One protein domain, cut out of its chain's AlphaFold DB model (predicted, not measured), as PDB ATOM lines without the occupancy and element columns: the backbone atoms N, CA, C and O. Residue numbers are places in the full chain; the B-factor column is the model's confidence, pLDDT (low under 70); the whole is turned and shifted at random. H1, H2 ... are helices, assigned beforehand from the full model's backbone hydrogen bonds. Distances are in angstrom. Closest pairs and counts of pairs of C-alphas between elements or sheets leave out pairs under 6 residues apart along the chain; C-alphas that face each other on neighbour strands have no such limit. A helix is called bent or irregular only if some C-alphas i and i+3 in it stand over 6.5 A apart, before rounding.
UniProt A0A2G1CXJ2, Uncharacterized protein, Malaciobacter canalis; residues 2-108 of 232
ATOM      1  N   SER A   2       5.603  11.172  19.979       63.75
ATOM      2  CA  SER A   2       5.587  11.314  21.446       63.75
ATOM      3  C   SER A   2       4.961  12.639  21.888       63.75
ATOM      4  O   SER A   2       4.825  13.531  21.043       63.75
ATOM      5  N   ILE A   3       4.642  12.798  23.181       70.94
ATOM      6  CA  ILE A   3       4.120  14.069  23.731       70.94
ATOM      7  C   ILE A   3       5.069  15.219  23.355       70.94
ATOM      8  O   ILE A   3       4.641  16.272  22.883       70.94
ATOM      9  N   GLN A   4       6.382  15.000  23.500       82.69
ATOM     10  CA  GLN A   4       7.440  15.886  23.010       82.69
ATOM     11  C   GLN A   4       8.631  15.081  22.472       82.69
ATOM     12  O   GLN A   4       8.787  13.896  22.743       82.69
ATOM     13  N   LYS A   5       9.504  15.709  21.673       81.50
ATOM     14  CA  LYS A   5      10.632  15.013  21.002       81.50
ATOM     15  C   LYS A   5      12.021  15.366  21.545       81.50
ATOM     16  O   LYS A   5      13.027  14.795  21.109       81.50
ATOM     17  N   ASN A   6      12.092  16.344  22.443       82.94
ATOM     18  CA  ASN A   6      13.344  16.893  22.949       82.94
ATOM     19  C   ASN A   6      13.237  17.245  24.435       82.94
ATOM     20  O   ASN A   6      12.143  17.395  24.983       82.94
ATOM     21  N   TYR A   7      14.397  17.395  25.070       87.00
ATOM     22  CA  TYR A   7      14.490  17.730  26.488       87.00
ATOM     23  C   TYR A   7      13.738  19.022  26.839       87.00
ATOM     24  O   TYR A   7      12.979  19.056  27.804       87.00
ATOM     25  N   LYS A   8      13.922  20.084  26.042       87.56
ATOM     26  CA  LYS A   8      13.336  21.408  26.318       87.56
ATOM     27  C   LYS A   8      11.805  21.375  26.328       87.56
ATOM     28  O   LYS A   8      11.195  22.044  27.151       87.56
ATOM     29  N   GLY A   9      11.196  20.614  25.423       86.25
ATOM     30  CA  GLY A   9       9.751  20.447  25.322       86.25
ATOM     31  C   GLY A   9       9.187  19.771  26.564       86.25
ATOM     32  O   GLY A   9       8.266  20.304  27.172       86.25
ATOM     33  N   TYR A  10       9.793  18.660  26.996       87.06
ATOM     34  CA  TYR A  10       9.395  18.026  28.254       87.06
ATOM     35  C   TYR A  10       9.607  18.948  29.444       87.06
ATOM     36  O   TYR A  10       8.706  19.079  30.259       87.06
ATOM     37  N   ARG A  11      10.743  19.649  29.523       87.94
ATOM     38  CA  ARG A  11      10.991  20.550  30.650       87.94
ATOM     39  C   ARG A  11       9.909  21.627  30.771       87.94
ATOM     40  O   ARG A  11       9.368  21.806  31.851       87.94
ATOM     41  N   LYS A  12       9.503  22.233  29.651       89.81
ATOM     42  CA  LYS A  12       8.384  23.189  29.619       89.81
ATOM     43  C   LYS A  12       7.071  22.596  30.130       89.81
ATOM     44  O   LYS A  12       6.339  23.298  30.810       89.81
ATOM     45  N   ILE A  13       6.760  21.344  29.798       87.25
ATOM     46  CA  ILE A  13       5.545  20.664  30.278       87.25
ATOM     47  C   ILE A  13       5.618  20.443  31.790       87.25
ATOM     48  O   ILE A  13       4.661  20.743  32.499       87.25
ATOM     49  N   PHE A  14       6.759  19.953  32.279       87.50
ATOM     50  CA  PHE A  14       6.984  19.724  33.704       87.50
ATOM     51  C   PHE A  14       6.859  21.018  34.504       87.50
ATOM     52  O   PHE A  14       6.150  21.039  35.506       87.50
ATOM     53  N   ASP A  15       7.466  22.099  34.013       88.00
ATOM     54  CA  ASP A  15       7.409  23.410  34.655       88.00
ATOM     55  C   ASP A  15       5.987  24.011  34.573       88.00
ATOM     56  O   ASP A  15       5.456  24.474  35.580       88.00
ATOM     57  N   LYS A  16       5.325  23.959  33.403       89.94
ATOM     58  CA  LYS A  16       3.979  24.532  33.183       89.94
ATOM     59  C   LYS A  16       2.912  23.883  34.064       89.94
ATOM     60  O   LYS A  16       2.021  24.575  34.546       89.94
ATOM     61  N   TYR A  17       2.979  22.566  34.239       86.94
ATOM     62  CA  TYR A  17       1.965  21.800  34.969       86.94
ATOM     63  C   TYR A  17       2.433  21.345  36.357       86.94
ATOM     64  O   TYR A  17       1.745  20.550  36.995       86.94
ATOM     65  N   ASN A  18       3.585  21.846  36.820       84.88
ATOM     66  CA  ASN A  18       4.210  21.505  38.101       84.88
ATOM     67  C   ASN A  18       4.261  19.984  38.361       84.88
ATOM     68  O   ASN A  18       3.865  19.487  39.417       84.88
ATOM     69  N   ILE A  19       4.693  19.224  37.351       84.06
ATOM     70  CA  ILE A  19       4.722  17.759  37.401       84.06
ATOM     71  C   ILE A  19       5.938  17.322  38.217       84.06
ATOM     72  O   ILE A  19       7.062  17.355  37.723       84.06
ATOM     73  N   ASN A  20       5.720  16.859  39.448       81.31
ATOM     74  CA  ASN A  20       6.772  16.274  40.278       81.31
ATOM     75  C   ASN A  20       6.566  14.757  40.411       81.31
ATOM     76  O   ASN A  20       5.868  14.283  41.305       81.31
ATOM     77  N   ILE A  21       7.129  13.995  39.469       83.19
ATOM     78  CA  ILE A  21       7.074  12.528  39.470       83.19
ATOM     79  C   ILE A  21       8.453  11.994  39.859       83.19
ATOM     80  O   ILE A  21       9.440  12.268  39.169       83.19
ATOM     81  N   ASN A  22       8.525  11.183  40.914       72.44
ATOM     82  CA  ASN A  22       9.754  10.474  41.281       72.44
ATOM     83  C   ASN A  22      10.285   9.679  40.069       72.44
ATOM     84  O   ASN A  22       9.508   9.094  39.322       72.44
ATOM     85  N   ASP A  23      11.601   9.708  39.840       79.25
ATOM     86  CA  ASP A  23      12.318   9.172  38.662       79.25
ATOM     87  C   ASP A  23      12.230   9.962  37.346       79.25
ATOM     88  O   ASP A  23      13.069   9.746  36.464       79.25
ATOM     89  N   SER A  24      11.301  10.907  37.187       82.25
ATOM     90  CA  SER A  24      11.181  11.669  35.933       82.25
ATOM     91  C   SER A  24      12.444  12.473  35.600       82.25
ATOM     92  O   SER A  24      12.929  12.399  34.472       82.25
ATOM     93  N   GLU A  25      13.056  13.135  36.588       85.38
ATOM     94  CA  GLU A  25      14.307  13.895  36.438       85.38
ATOM     95  C   GLU A  25      15.478  13.021  35.963       85.38
ATOM     96  O   GLU A  25      16.278  13.425  35.116       85.38
ATOM     97  N   LYS A  26      15.548  11.768  36.429       87.31
ATOM     98  CA  LYS A  26      16.567  10.803  35.991       87.31
ATOM     99  C   LYS A  26      16.430  10.496  34.500       87.31
ATOM    100  O   LYS A  26      17.434  10.421  33.786       87.31
ATOM    101  N   TYR A  27      15.205  10.298  34.017       86.75
ATOM    102  CA  TYR A  27      14.952  10.059  32.595       86.75
ATOM    103  C   TYR A  27      15.134  11.330  31.764       86.75
ATOM    104  O   TYR A  27      15.770  11.268  30.711       86.75
ATOM    105  N   LEU A  28      14.680  12.477  32.267       87.69
ATOM    106  CA  LEU A  28      14.844  13.790  31.646       87.69
ATOM    107  C   LEU A  28      16.332  14.128  31.437       87.69
ATOM    108  O   LEU A  28      16.743  14.508  30.336       87.69
ATOM    109  N   GLY A  29      17.165  13.897  32.456       88.25
ATOM    110  CA  GLY A  29      18.618  14.054  32.381       88.25
ATOM    111  C   GLY A  29      19.252  13.138  31.333       88.25
ATOM    112  O   GLY A  29      20.052  13.593  30.515       88.25
ATOM    113  N   LYS A  30      18.838  11.865  31.269       89.19
ATOM    114  CA  LYS A  30      19.308  10.934  30.228       89.19
ATOM    115  C   LYS A  30      18.909  11.383  28.823       89.19
ATOM    116  O   LYS A  30      19.739  11.315  27.920       89.19
ATOM    117  N   VAL A  31      17.683  11.873  28.627       89.12
ATOM    118  CA  VAL A  31      17.241  12.430  27.336       89.12
ATOM    119  C   VAL A  31      18.134  13.605  26.928       89.12
ATOM    120  O   VAL A  31      18.604  13.627  25.791       89.12
ATOM    121  N   LYS A  32      18.447  14.525  27.852       91.06
ATOM    122  CA  LYS A  32      19.362  15.653  27.604       91.06
ATOM    123  C   LYS A  32      20.757  15.187  27.184       91.06
ATOM    124  O   LYS A  32      21.306  15.708  26.212       91.06
ATOM    125  N   ILE A  33      21.317  14.207  27.898       91.31
ATOM    126  CA  ILE A  33      22.646  13.654  27.611       91.31
ATOM    127  C   ILE A  33      22.664  13.045  26.211       91.31
ATOM    128  O   ILE A  33      23.469  13.463  25.385       91.31
ATOM    129  N   TYR A  34      21.750  12.121  25.900       90.19
ATOM    130  CA  TYR A  34      21.745  11.454  24.595       90.19
ATOM    131  C   TYR A  34      21.421  12.402  23.439       90.19
ATOM    132  O   TYR A  34      21.975  12.245  22.354       90.19
ATOM    133  N   GLU A  35      20.578  13.415  23.654       89.50
ATOM    134  CA  GLU A  35      20.340  14.462  22.656       89.50
ATOM    135  C   GLU A  35      21.615  15.270  22.370       89.50
ATOM    136  O   GLU A  35      21.916  15.558  21.212       89.50
ATOM    137  N   THR A  36      22.372  15.607  23.416       89.62
ATOM    138  CA  THR A  36      23.629  16.357  23.295       89.62
ATOM    139  C   THR A  36      24.699  15.510  22.613       89.62
ATOM    140  O   THR A  36      25.289  15.952  21.633       89.62
ATOM    141  N   VAL A  37      24.892  14.267  23.065       89.56
ATOM    142  CA  VAL A  37      25.867  13.331  22.489       89.56
ATOM    143  C   VAL A  37      25.571  13.080  21.014       89.56
ATOM    144  O   VAL A  37      26.479  13.193  20.199       89.56
ATOM    145  N   ALA A  38      24.313  12.828  20.637       89.31
ATOM    146  CA  ALA A  38      23.951  12.631  19.234       89.31
ATOM    147  C   ALA A  38      24.325  13.851  18.371       89.31
ATOM    148  O   ALA A  38      24.927  13.696  17.310       89.31
ATOM    149  N   LYS A  39      24.019  15.070  18.833       90.81
ATOM    150  CA  LYS A  39      24.377  16.310  18.121       90.81
ATOM    151  C   LYS A  39      25.891  16.483  17.985       90.81
ATOM    152  O   LYS A  39      26.359  16.828  16.906       90.81
ATOM    153  N   VAL A  40      26.642  16.220  19.055       92.19
ATOM    154  CA  VAL A  40      28.108  16.335  19.073       92.19
ATOM    155  C   VAL A  40      28.755  15.308  18.145       92.19
ATOM    156  O   VAL A  40      29.605  15.683  17.346       92.19
ATOM    157  N   VAL A  41      28.320  14.044  18.184       91.94
ATOM    158  CA  VAL A  41      28.815  12.985  17.287       91.94
ATOM    159  C   VAL A  41      28.627  13.386  15.828       91.94
ATOM    160  O   VAL A  41      29.563  13.297  15.036       91.94
ATOM    161  N   LEU A  42      27.438  13.876  15.477       90.75
ATOM    162  CA  LEU A  42      27.122  14.296  14.115       90.75
ATOM    163  C   LEU A  42      27.967  15.508  13.682       90.75
ATOM    164  O   LEU A  42      28.505  15.505  12.579       90.75
ATOM    165  N   LEU A  43      28.162  16.495  14.563       92.56
ATOM    166  CA  LEU A  43      29.019  17.654  14.299       92.56
ATOM    167  C   LEU A  43      30.485  17.251  14.073       92.56
ATOM    168  O   LEU A  43      31.071  17.635  13.065       92.56
ATOM    169  N   ILE A  44      31.058  16.443  14.969       92.19
ATOM    170  CA  ILE A  44      32.441  15.955  14.848       92.19
ATOM    171  C   ILE A  44      32.616  15.157  13.553       92.19
ATOM    172  O   ILE A  44      33.598  15.357  12.842       92.19
ATOM    173  N   THR A  45      31.641  14.307  13.212       91.88
ATOM    174  CA  THR A  45      31.654  13.527  11.966       91.88
ATOM    175  C   THR A  45      31.751  14.446  10.748       91.88
ATOM    176  O   THR A  45      32.602  14.235   9.888       91.88
ATOM    177  N   PHE A  46      30.936  15.505  10.685       91.31
ATOM    178  CA  PHE A  46      30.967  16.442   9.560       91.31
ATOM    179  C   PHE A  46      32.257  17.258   9.480       91.31
ATOM    180  O   PHE A  46      32.772  17.460   8.379       91.31
ATOM    181  N   ILE A  47      32.805  17.697  10.616       93.56
ATOM    182  CA  ILE A  47      34.084  18.422  10.657       93.56
ATOM    183  C   ILE A  47      35.207  17.528  10.124       93.56
ATOM    184  O   ILE A  47      35.933  17.931   9.218       93.56
ATOM    185  N   LEU A  48      35.312  16.293  10.628       90.62
ATOM    186  CA  LEU A  48      36.333  15.341  10.186       90.62
ATOM    187  C   LEU A  48      36.178  14.985   8.706       90.62
ATOM    188  O   LEU A  48      37.166  14.992   7.975       90.62
ATOM    189  N   CYS A  49      34.951  14.743   8.235       91.75
ATOM    190  CA  CYS A  49      34.703  14.518   6.813       91.75
ATOM    191  C   CYS A  49      35.127  15.713   5.957       91.75
ATOM    192  O   CYS A  49      35.717  15.511   4.904       91.75
ATOM    193  N   SER A  50      34.864  16.943   6.399       89.25
ATOM    194  CA  SER A  50      35.230  18.146   5.640       89.25
ATOM    195  C   SER A  50      36.746  18.295   5.512       89.25
ATOM    196  O   SER A  50      37.243  18.568   4.422       89.25
ATOM    197  N   ILE A  51      37.486  18.054   6.601       90.06
ATOM    198  CA  ILE A  51      38.957  18.099   6.611       90.06
ATOM    199  C   ILE A  51      39.539  17.022   5.689       90.06
ATOM    200  O   ILE A  51      40.414  17.311   4.876       90.06
ATOM    201  N   LEU A  52      39.040  15.789   5.792       88.00
ATOM    202  CA  LEU A  52      39.547  14.670   4.997       88.00
ATOM    203  C   LEU A  52      39.193  14.795   3.513       88.00
ATOM    204  O   LEU A  52      40.019  14.472   2.666       88.00
ATOM    205  N   LEU A  53      38.002  15.310   3.188       88.75
ATOM    206  CA  LEU A  53      37.642  15.621   1.807       88.75
ATOM    207  C   LEU A  53      38.549  16.711   1.243       88.75
ATOM    208  O   LEU A  53      39.065  16.541   0.145       88.75
ATOM    209  N   TYR A  54      38.785  17.791   1.994       88.00
ATOM    210  CA  TYR A  54      39.705  18.844   1.570       88.00
ATOM    211  C   TYR A  54      41.093  18.272   1.257       88.00
ATOM    212  O   TYR A  54      41.577  18.455   0.143       88.00
ATOM    213  N   ALA A  55      41.673  17.493   2.177       86.00
ATOM    214  CA  ALA A  55      42.966  16.839   1.967       86.00
ATOM    215  C   ALA A  55      42.964  15.930   0.723       86.00
ATOM    216  O   ALA A  55      43.867  16.018  -0.109       86.00
ATOM    217  N   ALA A  56      41.910  15.125   0.540       85.12
ATOM    218  CA  ALA A  56      41.767  14.231  -0.607       85.12
ATOM    219  C   ALA A  56      41.682  14.967  -1.957       85.12
ATOM    220  O   ALA A  56      42.083  14.403  -2.973       85.12
ATOM    221  N   PHE A  57      41.172  16.204  -1.984       83.00
ATOM    222  CA  PHE A  57      41.114  17.028  -3.196       83.00
ATOM    223  C   PHE A  57      42.390  17.840  -3.450       83.00
ATOM    224  O   PHE A  57      42.643  18.210  -4.596       83.00
ATOM    225  N   THR A  58      43.184  18.138  -2.418       82.56
ATOM    226  CA  THR A  58      44.385  18.982  -2.545       82.56
ATOM    227  C   THR A  58      45.692  18.204  -2.682       82.56
ATOM    228  O   THR A  58      46.653  18.728  -3.245       82.56
ATOM    229  N   GLU A  59      45.770  16.975  -2.173       78.44
ATOM    230  CA  GLU A  59      46.985  16.161  -2.263       78.44
ATOM    231  C   GLU A  59      47.105  15.451  -3.623       78.44
ATOM    232  O   GLU A  59      46.121  14.983  -4.191       78.44
ATOM    233  N   LYS A  60      48.336  15.314  -4.143       61.50
ATOM    234  CA  LYS A  60      48.652  14.668  -5.443       61.50
ATOM    235  C   LYS A  60      48.487  13.130  -5.446       61.50
ATOM    236  O   LYS A  60      49.202  12.430  -6.161       61.50
ATOM    237  N   GLY A  61      47.578  12.593  -4.634       69.19
ATOM    238  CA  GLY A  61      47.262  11.167  -4.535       69.19
ATOM    239  C   GLY A  61      46.044  10.755  -5.368       69.19
ATOM    240  O   GLY A  61      45.453  11.548  -6.100       69.19
ATOM    241  N   ASN A  62      45.630   9.490  -5.243       79.25
ATOM    242  CA  ASN A  62      44.376   9.021  -5.832       79.25
ATOM    243  C   ASN A  62      43.185   9.583  -5.035       79.25
ATOM    244  O   ASN A  62      42.720   8.961  -4.076       79.25
ATOM    245  N   ALA A  63      42.697  10.758  -5.441       79.00
ATOM    246  CA  ALA A  63      41.582  11.459  -4.802       79.00
ATOM    247  C   ALA A  63      40.346  10.563  -4.616       79.00
ATOM    248  O   ALA A  63      39.687  10.620  -3.580       79.00
ATOM    249  N   GLY A  64      40.069   9.666  -5.571       81.69
ATOM    250  CA  GLY A  64      38.956   8.718  -5.474       81.69
ATOM    251  C   GLY A  64      39.079   7.769  -4.277       81.69
ATOM    252  O   GLY A  64      38.094   7.525  -3.580       81.69
ATOM    253  N   LEU A  65      40.292   7.290  -3.989       82.62
ATOM    254  CA  LEU A  65      40.565   6.424  -2.840       82.62
ATOM    255  C   LEU A  65      40.475   7.199  -1.513       82.62
ATOM    256  O   LEU A  65      39.881   6.700  -0.558       82.62
ATOM    257  N   GLY A  66      40.977   8.438  -1.469       81.50
ATOM    258  CA  GLY A  66      40.868   9.314  -0.291       81.50
ATOM    259  C   GLY A  66      39.419   9.681   0.057       81.50
ATOM    260  O   GLY A  66      39.007   9.616   1.220       81.50
ATOM    261  N   ILE A  67      38.602   9.975  -0.960       86.50
ATOM    262  CA  ILE A  67      37.160  10.198  -0.796       86.50
ATOM    263  C   ILE A  67      36.494   8.921  -0.273       86.50
ATOM    264  O   ILE A  67      35.783   8.975   0.731       86.50
ATOM    265  N   ALA A  68      36.756   7.758  -0.882       84.31
ATOM    266  CA  ALA A  68      36.147   6.494  -0.459       84.31
ATOM    267  C   ALA A  68      36.447   6.158   1.014       84.31
ATOM    268  O   ALA A  68      35.534   5.809   1.766       84.31
ATOM    269  N   ILE A  69      37.698   6.337   1.453       83.88
ATOM    270  CA  ILE A  69      38.111   6.129   2.850       83.88
ATOM    271  C   ILE A  69      37.365   7.080   3.792       83.88
ATOM    272  O   ILE A  69      36.873   6.647   4.832       83.88
ATOM    273  N   THR A  70      37.212   8.352   3.417       87.62
ATOM    274  CA  THR A  70      36.493   9.345   4.234       87.62
ATOM    275  C   THR A  70      35.047   8.925   4.498       87.62
ATOM    276  O   THR A  70      34.555   9.017   5.626       87.62
ATOM    277  N   PHE A  71      34.359   8.411   3.478       86.25
ATOM    278  CA  PHE A  71      32.991   7.924   3.633       86.25
ATOM    279  C   PHE A  71      32.922   6.651   4.486       86.25
ATOM    280  O   PHE A  71      32.109   6.585   5.410       86.25
ATOM    281  N   ILE A  72      33.773   5.659   4.210       88.88
ATOM    282  CA  ILE A  72      33.744   4.343   4.873       88.88
ATOM    283  C   ILE A  72      34.168   4.428   6.341       88.88
ATOM    284  O   ILE A  72      33.550   3.790   7.190       88.88
ATOM    285  N   VAL A  73      35.206   5.204   6.649       88.00
ATOM    286  CA  VAL A  73      35.824   5.220   7.984       88.00
ATOM    287  C   VAL A  73      35.208   6.283   8.887       88.00
ATOM    288  O   VAL A  73      35.136   6.083  10.097       88.00
ATOM    289  N   VAL A  74      34.738   7.400   8.326       89.69
ATOM    290  CA  VAL A  74      34.257   8.533   9.130       89.69
ATOM    291  C   VAL A  74      32.756   8.725   8.984       89.69
ATOM    292  O   VAL A  74      32.037   8.633   9.983       89.69
ATOM    293  N   LEU A  75      32.256   8.940   7.763       89.69
ATOM    294  CA  LEU A  75      30.854   9.324   7.582       89.69
ATOM    295  C   LEU A  75      29.890   8.204   7.989       89.69
ATOM    296  O   LEU A  75      28.997   8.429   8.807       89.69
ATOM    297  N   PHE A  76      30.057   6.994   7.446       90.69
ATOM    298  CA  PHE A  76      29.148   5.883   7.731       90.69
ATOM    299  C   PHE A  76      29.142   5.491   9.218       90.69
ATOM    300  O   PHE A  76      28.051   5.448   9.798       90.69
ATOM    301  N   PRO A  77      30.295   5.275   9.882       90.75
ATOM    302  CA  PRO A  77      30.316   4.966  11.310       90.75
ATOM    303  C   PRO A  77      29.717   6.087  12.161       90.75
ATOM    304  O   PRO A  77      28.928   5.811  13.068       90.75
ATOM    305  N   GLY A  78      30.010   7.352  11.838       89.62
ATOM    306  CA  GLY A  78      29.448   8.510  12.534       89.62
ATOM    307  C   GLY A  78      27.922   8.590  12.430       89.62
ATOM    308  O   GLY A  78      27.236   8.792  13.436       89.62
ATOM    309  N   LEU A  79      27.363   8.343  11.240       90.56
ATOM    310  CA  LEU A  79      25.912   8.283  11.028       90.56
ATOM    311  C   LEU A  79      25.259   7.111  11.776       90.56
ATOM    312  O   LEU A  79      24.172   7.273  12.338       90.56
ATOM    313  N   ILE A  80      25.915   5.946  11.827       91.19
ATOM    314  CA  ILE A  80      25.440   4.785  12.594       91.19
ATOM    315  C   ILE A  80      25.405   5.117  14.090       91.19
ATOM    316  O   ILE A  80      24.373   4.922  14.735       91.19
ATOM    317  N   LEU A  81      26.486   5.679  14.637       89.94
ATOM    318  CA  LEU A  81      26.565   6.110  16.037       89.94
ATOM    319  C   LEU A  81      25.483   7.141  16.375       89.94
ATOM    320  O   LEU A  81      24.756   6.977  17.358       89.94
ATOM    321  N   TRP A  82      25.310   8.166  15.536       91.56
ATOM    322  CA  TRP A  82      24.240   9.155  15.690       91.56
ATOM    323  C   TRP A  82      22.852   8.502  15.743       91.56
ATOM    324  O   TRP A  82      22.026   8.844  16.601       91.56
ATOM    325  N   LYS A  83      22.597   7.531  14.858       88.44
ATOM    326  CA  LYS A  83      21.332   6.793  14.815       88.44
ATOM    327  C   LYS A  83      21.121   5.967  16.086       88.44
ATOM    328  O   LYS A  83      20.031   6.021  16.652       88.44
ATOM    329  N   ILE A  84      22.149   5.274  16.579       88.94
ATOM    330  CA  ILE A  84      22.093   4.504  17.833       88.94
ATOM    331  C   ILE A  84      21.727   5.416  19.009       88.94
ATOM    332  O   ILE A  84      20.764   5.138  19.725       88.94
ATOM    333  N   PHE A  85      22.421   6.544  19.186       89.12
ATOM    334  CA  PHE A  85      22.107   7.481  20.271       89.12
ATOM    335  C   PHE A  85      20.703   8.078  20.144       89.12
ATOM    336  O   PHE A  85      20.007   8.248  21.148       89.12
ATOM    337  N   SER A  86      20.250   8.336  18.917       86.00
ATOM    338  CA  SER A  86      18.886   8.797  18.655       86.00
ATOM    339  C   SER A  86      17.839   7.753  19.054       86.00
ATOM    340  O   SER A  86      16.845   8.112  19.683       86.00
ATOM    341  N   LEU A  87      18.074   6.465  18.779       85.50
ATOM    342  CA  LEU A  87      17.189   5.371  19.197       85.50
ATOM    343  C   LEU A  87      17.166   5.201  20.722       85.50
ATOM    344  O   LEU A  87      16.094   5.090  21.321       85.50
ATOM    345  N   VAL A  88      18.329   5.258  21.377       87.12
ATOM    346  CA  VAL A  88      18.417   5.195  22.845       87.12
ATOM    347  C   VAL A  88      17.662   6.363  23.482       87.12
ATOM    348  O   VAL A  88      16.924   6.160  24.450       87.12
ATOM    349  N   LYS A  89      17.784   7.574  22.920       89.31
ATOM    350  CA  LYS A  89      17.005   8.746  23.341       89.31
ATOM    351  C   LYS A  89      15.502   8.477  23.234       89.31
ATOM    352  O   LYS A  89      14.788   8.723  24.204       89.31
ATOM    353  N   MET A  90      15.028   7.951  22.102       83.62
ATOM    354  CA  MET A  90      13.605   7.642  21.899       83.62
ATOM    355  C   MET A  90      13.079   6.631  22.923       83.62
ATOM    356  O   MET A  90      12.003   6.831  23.474       83.62
ATOM    357  N   SER A  91      13.870   5.617  23.283       85.69
ATOM    358  CA  SER A  91      13.509   4.684  24.360       85.69
ATOM    359  C   SER A  91      13.326   5.381  25.717       85.69
ATOM    360  O   SER A  91      12.442   5.013  26.488       85.69
ATOM    361  N   LYS A  92      14.142   6.395  26.043       88.38
ATOM    362  CA  LYS A  92      13.973   7.153  27.300       88.38
ATOM    363  C   LYS A  92      12.776   8.094  27.256       88.38
ATOM    364  O   LYS A  92      12.129   8.262  28.282       88.38
ATOM    365  N   ILE A  93      12.476   8.655  26.085       87.69
ATOM    366  CA  ILE A  93      11.266   9.448  25.850       87.69
ATOM    367  C   ILE A  93      10.014   8.590  26.058       87.69
ATOM    368  O   ILE A  93       9.137   9.004  26.803       87.69
ATOM    369  N   ALA A  94       9.971   7.373  25.508       85.06
ATOM    370  CA  ALA A  94       8.846   6.455  25.706       85.06
ATOM    371  C   ALA A  94       8.583   6.169  27.196       85.06
ATOM    372  O   ALA A  94       7.455   6.287  27.659       85.06
ATOM    373  N   LYS A  95       9.642   5.907  27.977       87.44
ATOM    374  CA  LYS A  95       9.521   5.730  29.435       87.44
ATOM    375  C   LYS A  95       9.021   6.981  30.155       87.44
ATOM    376  O   LYS A  95       8.340   6.868  31.168       87.44
ATOM    377  N   LEU A  96       9.401   8.166  29.680       87.88
ATOM    378  CA  LEU A  96       8.935   9.425  30.251       87.88
ATOM    379  C   LEU A  96       7.447   9.642  29.952       87.88
ATOM    380  O   LEU A  96       6.708  10.027  30.852       87.88
ATOM    381  N   ASP A  97       7.008   9.330  28.734       86.88
ATOM    382  CA  ASP A  97       5.597   9.359  28.343       86.88
ATOM    383  C   ASP A  97       4.761   8.388  29.182       86.88
ATOM    384  O   ASP A  97       3.723   8.784  29.708       86.88
ATOM    385  N   ASP A  98       5.252   7.167  29.411       86.62
ATOM    386  CA  ASP A  98       4.598   6.202  30.302       86.62
ATOM    387  C   ASP A  98       4.492   6.721  31.739       86.62
ATOM    388  O   ASP A  98       3.475   6.520  32.402       86.62
ATOM    389  N   LEU A  99       5.531   7.388  32.251       87.31
ATOM    390  CA  LEU A  99       5.501   7.968  33.594       87.31
ATOM    391  C   LEU A  99       4.479   9.101  33.695       87.31
ATOM    392  O   LEU A  99       3.691   9.116  34.638       87.31
ATOM    393  N   ILE A 100       4.470  10.025  32.729       87.62
ATOM    394  CA  ILE A 100       3.488  11.117  32.670       87.62
ATOM    395  C   ILE A 100       2.080  10.532  32.595       87.62
ATOM    396  O   ILE A 100       1.199  10.946  33.345       87.62
ATOM    397  N   PHE A 101       1.865   9.537  31.741       86.44
ATOM    398  CA  PHE A 101       0.565   8.904  31.614       86.44
ATOM    399  C   PHE A 101       0.121   8.252  32.927       86.44
ATOM    400  O   PHE A 101      -0.889   8.648  33.508       86.44
ATOM    401  N   ASN A 102       0.925   7.326  33.449       84.38
ATOM    402  CA  ASN A 102       0.545   6.487  34.583       84.38
ATOM    403  C   ASN A 102       0.486   7.232  35.920       84.38
ATOM    404  O   ASN A 102      -0.277   6.845  36.802       84.38
ATOM    405  N   LYS A 103       1.324   8.254  36.121       86.31
ATOM    406  CA  LYS A 103       1.430   8.957  37.410       86.31
ATOM    407  C   LYS A 103       0.729  10.309  37.426       86.31
ATOM    408  O   LYS A 103       0.368  10.772  38.506       86.31
ATOM    409  N   PHE A 104       0.527  10.933  36.269       88.19
ATOM    410  CA  PHE A 104      -0.090  12.254  36.178       88.19
ATOM    411  C   PHE A 104      -1.426  12.221  35.435       88.19
ATOM    412  O   PHE A 104      -2.443  12.572  36.030       88.19
ATOM    413  N   LEU A 105      -1.465  11.761  34.181       86.69
ATOM    414  CA  LEU A 105      -2.672  11.874  33.354       86.69
ATOM    415  C   LEU A 105      -3.830  11.000  33.836       86.69
ATOM    416  O   LEU A 105      -4.942  11.508  33.915       86.69
ATOM    417  N   ILE A 106      -3.591   9.742  34.227       81.69
ATOM    418  CA  ILE A 106      -4.654   8.849  34.740       81.69
ATOM    419  C   ILE A 106      -5.342   9.439  35.985       81.69
ATOM    420  O   ILE A 106      -6.532   9.238  36.200       81.69
ATOM    421  N   ASN A 107      -4.613  10.224  36.785       86.38
ATOM    422  CA  ASN A 107      -5.162  10.881  37.972       86.38
ATOM    423  C   ASN A 107      -5.950  12.162  37.647       86.38
ATOM    424  O   ASN A 107      -6.625  12.704  38.522       86.38
ATOM    425  N   LYS A 108      -5.830  12.687  36.423       87.88
ATOM    426  CA  LYS A 108      -6.455  13.944  35.983       87.88
ATOM    427  C   LYS A 108      -7.582  13.736  34.976       87.88
ATOM    428  O   LYS A 108      -8.517  14.525  34.980       87.88
TER     429      LYS A 108
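Overview. This is residues 2 to 108 of the 232 residues of an uncharacterized protein of Malaciobacter canalis (UniProt A0A2G1CXJ2). This is a long helical hairpin: H2 runs most of its length, and the bent helix H3, as the arms H3a and H3b, comes back beside it. The short helix H1 folds back on residues 28 to 35 of H2, far from the turn that joins H2 to H3a. The 107 printed residues hold three named helices, in the order H1, H2, H3, and no named strand, and the class is all helix. The whole is extended, with a radius of gyration of the C-alphas of 20.0 A, and is a rod spanning 69 by 19 by 18 A.

Along the chain. Start at Ser 2 and go to C-alpha 7 at (14.490, 17.730, 26.488), where H1, residues 7 to 16, begins. Next find C-alpha 24 at (11.181, 11.669, 35.933); from there H2, residues 24 to 58, runs 51.3 A to C-alpha 58 at (44.385, 18.982, -2.545). H3, residues 63 to 105, was assigned as one helix by its hydrogen bonds but is bent, with C-alphas 73 and 76 at 6.7 A. Its arm H3a holds residues 63 to 73, and its arm H3b holds residues 76 to 105, 41.3 A long, ending at C-alpha 105, (-2.672, 11.874, 33.354). The lines of the two arms stand at a shallow tilt of 30 degrees.

Arrangement. Look first at H1 and H2, a helical hairpin: they touch, and the closest C-alphas, those of Tyr 7 and Lys 32, are 5.4 A apart. They run opposite ways at a shallow tilt of 27 degrees. H2 and H3a form the second helical hairpin; H2 touches H3a with residues 49 to 57 alone, and the closest C-alphas are those of Ala 56 and Gly 66, at 5.0 A. These two run opposite ways at a shallow tilt of 14 degrees. Farther along, H2 touches H3b with 35 pairs of C-alphas within 8 A, the closest being those of Ala 38 and Trp 82, at 5.0 A; they run opposite ways at a shallow tilt of 16 degrees. The helix packing is mostly aligned. H1 and H3b are near each other, with 6 pairs of C-alphas within 10 A, while H1 and H3a are apart. In the backbones of H1, H2, H3a and H3b, every O i to N i+4 pair is within hydrogen-bond range.

Size, cuts and confidence. The two C-alphas farthest apart are those of Lys 60 and Asn 107, at 69.2 A. The printed part runs from residue 2 to residue 108 and has no cut. The link from H1 to H2 is short, with 7 residues, and the link from H2 to H3 is tight, with 4. In the B-factor column you will find a mean pLDDT of 86.3 for the printed part; residue 2 and residues 60 to 61 are under 70.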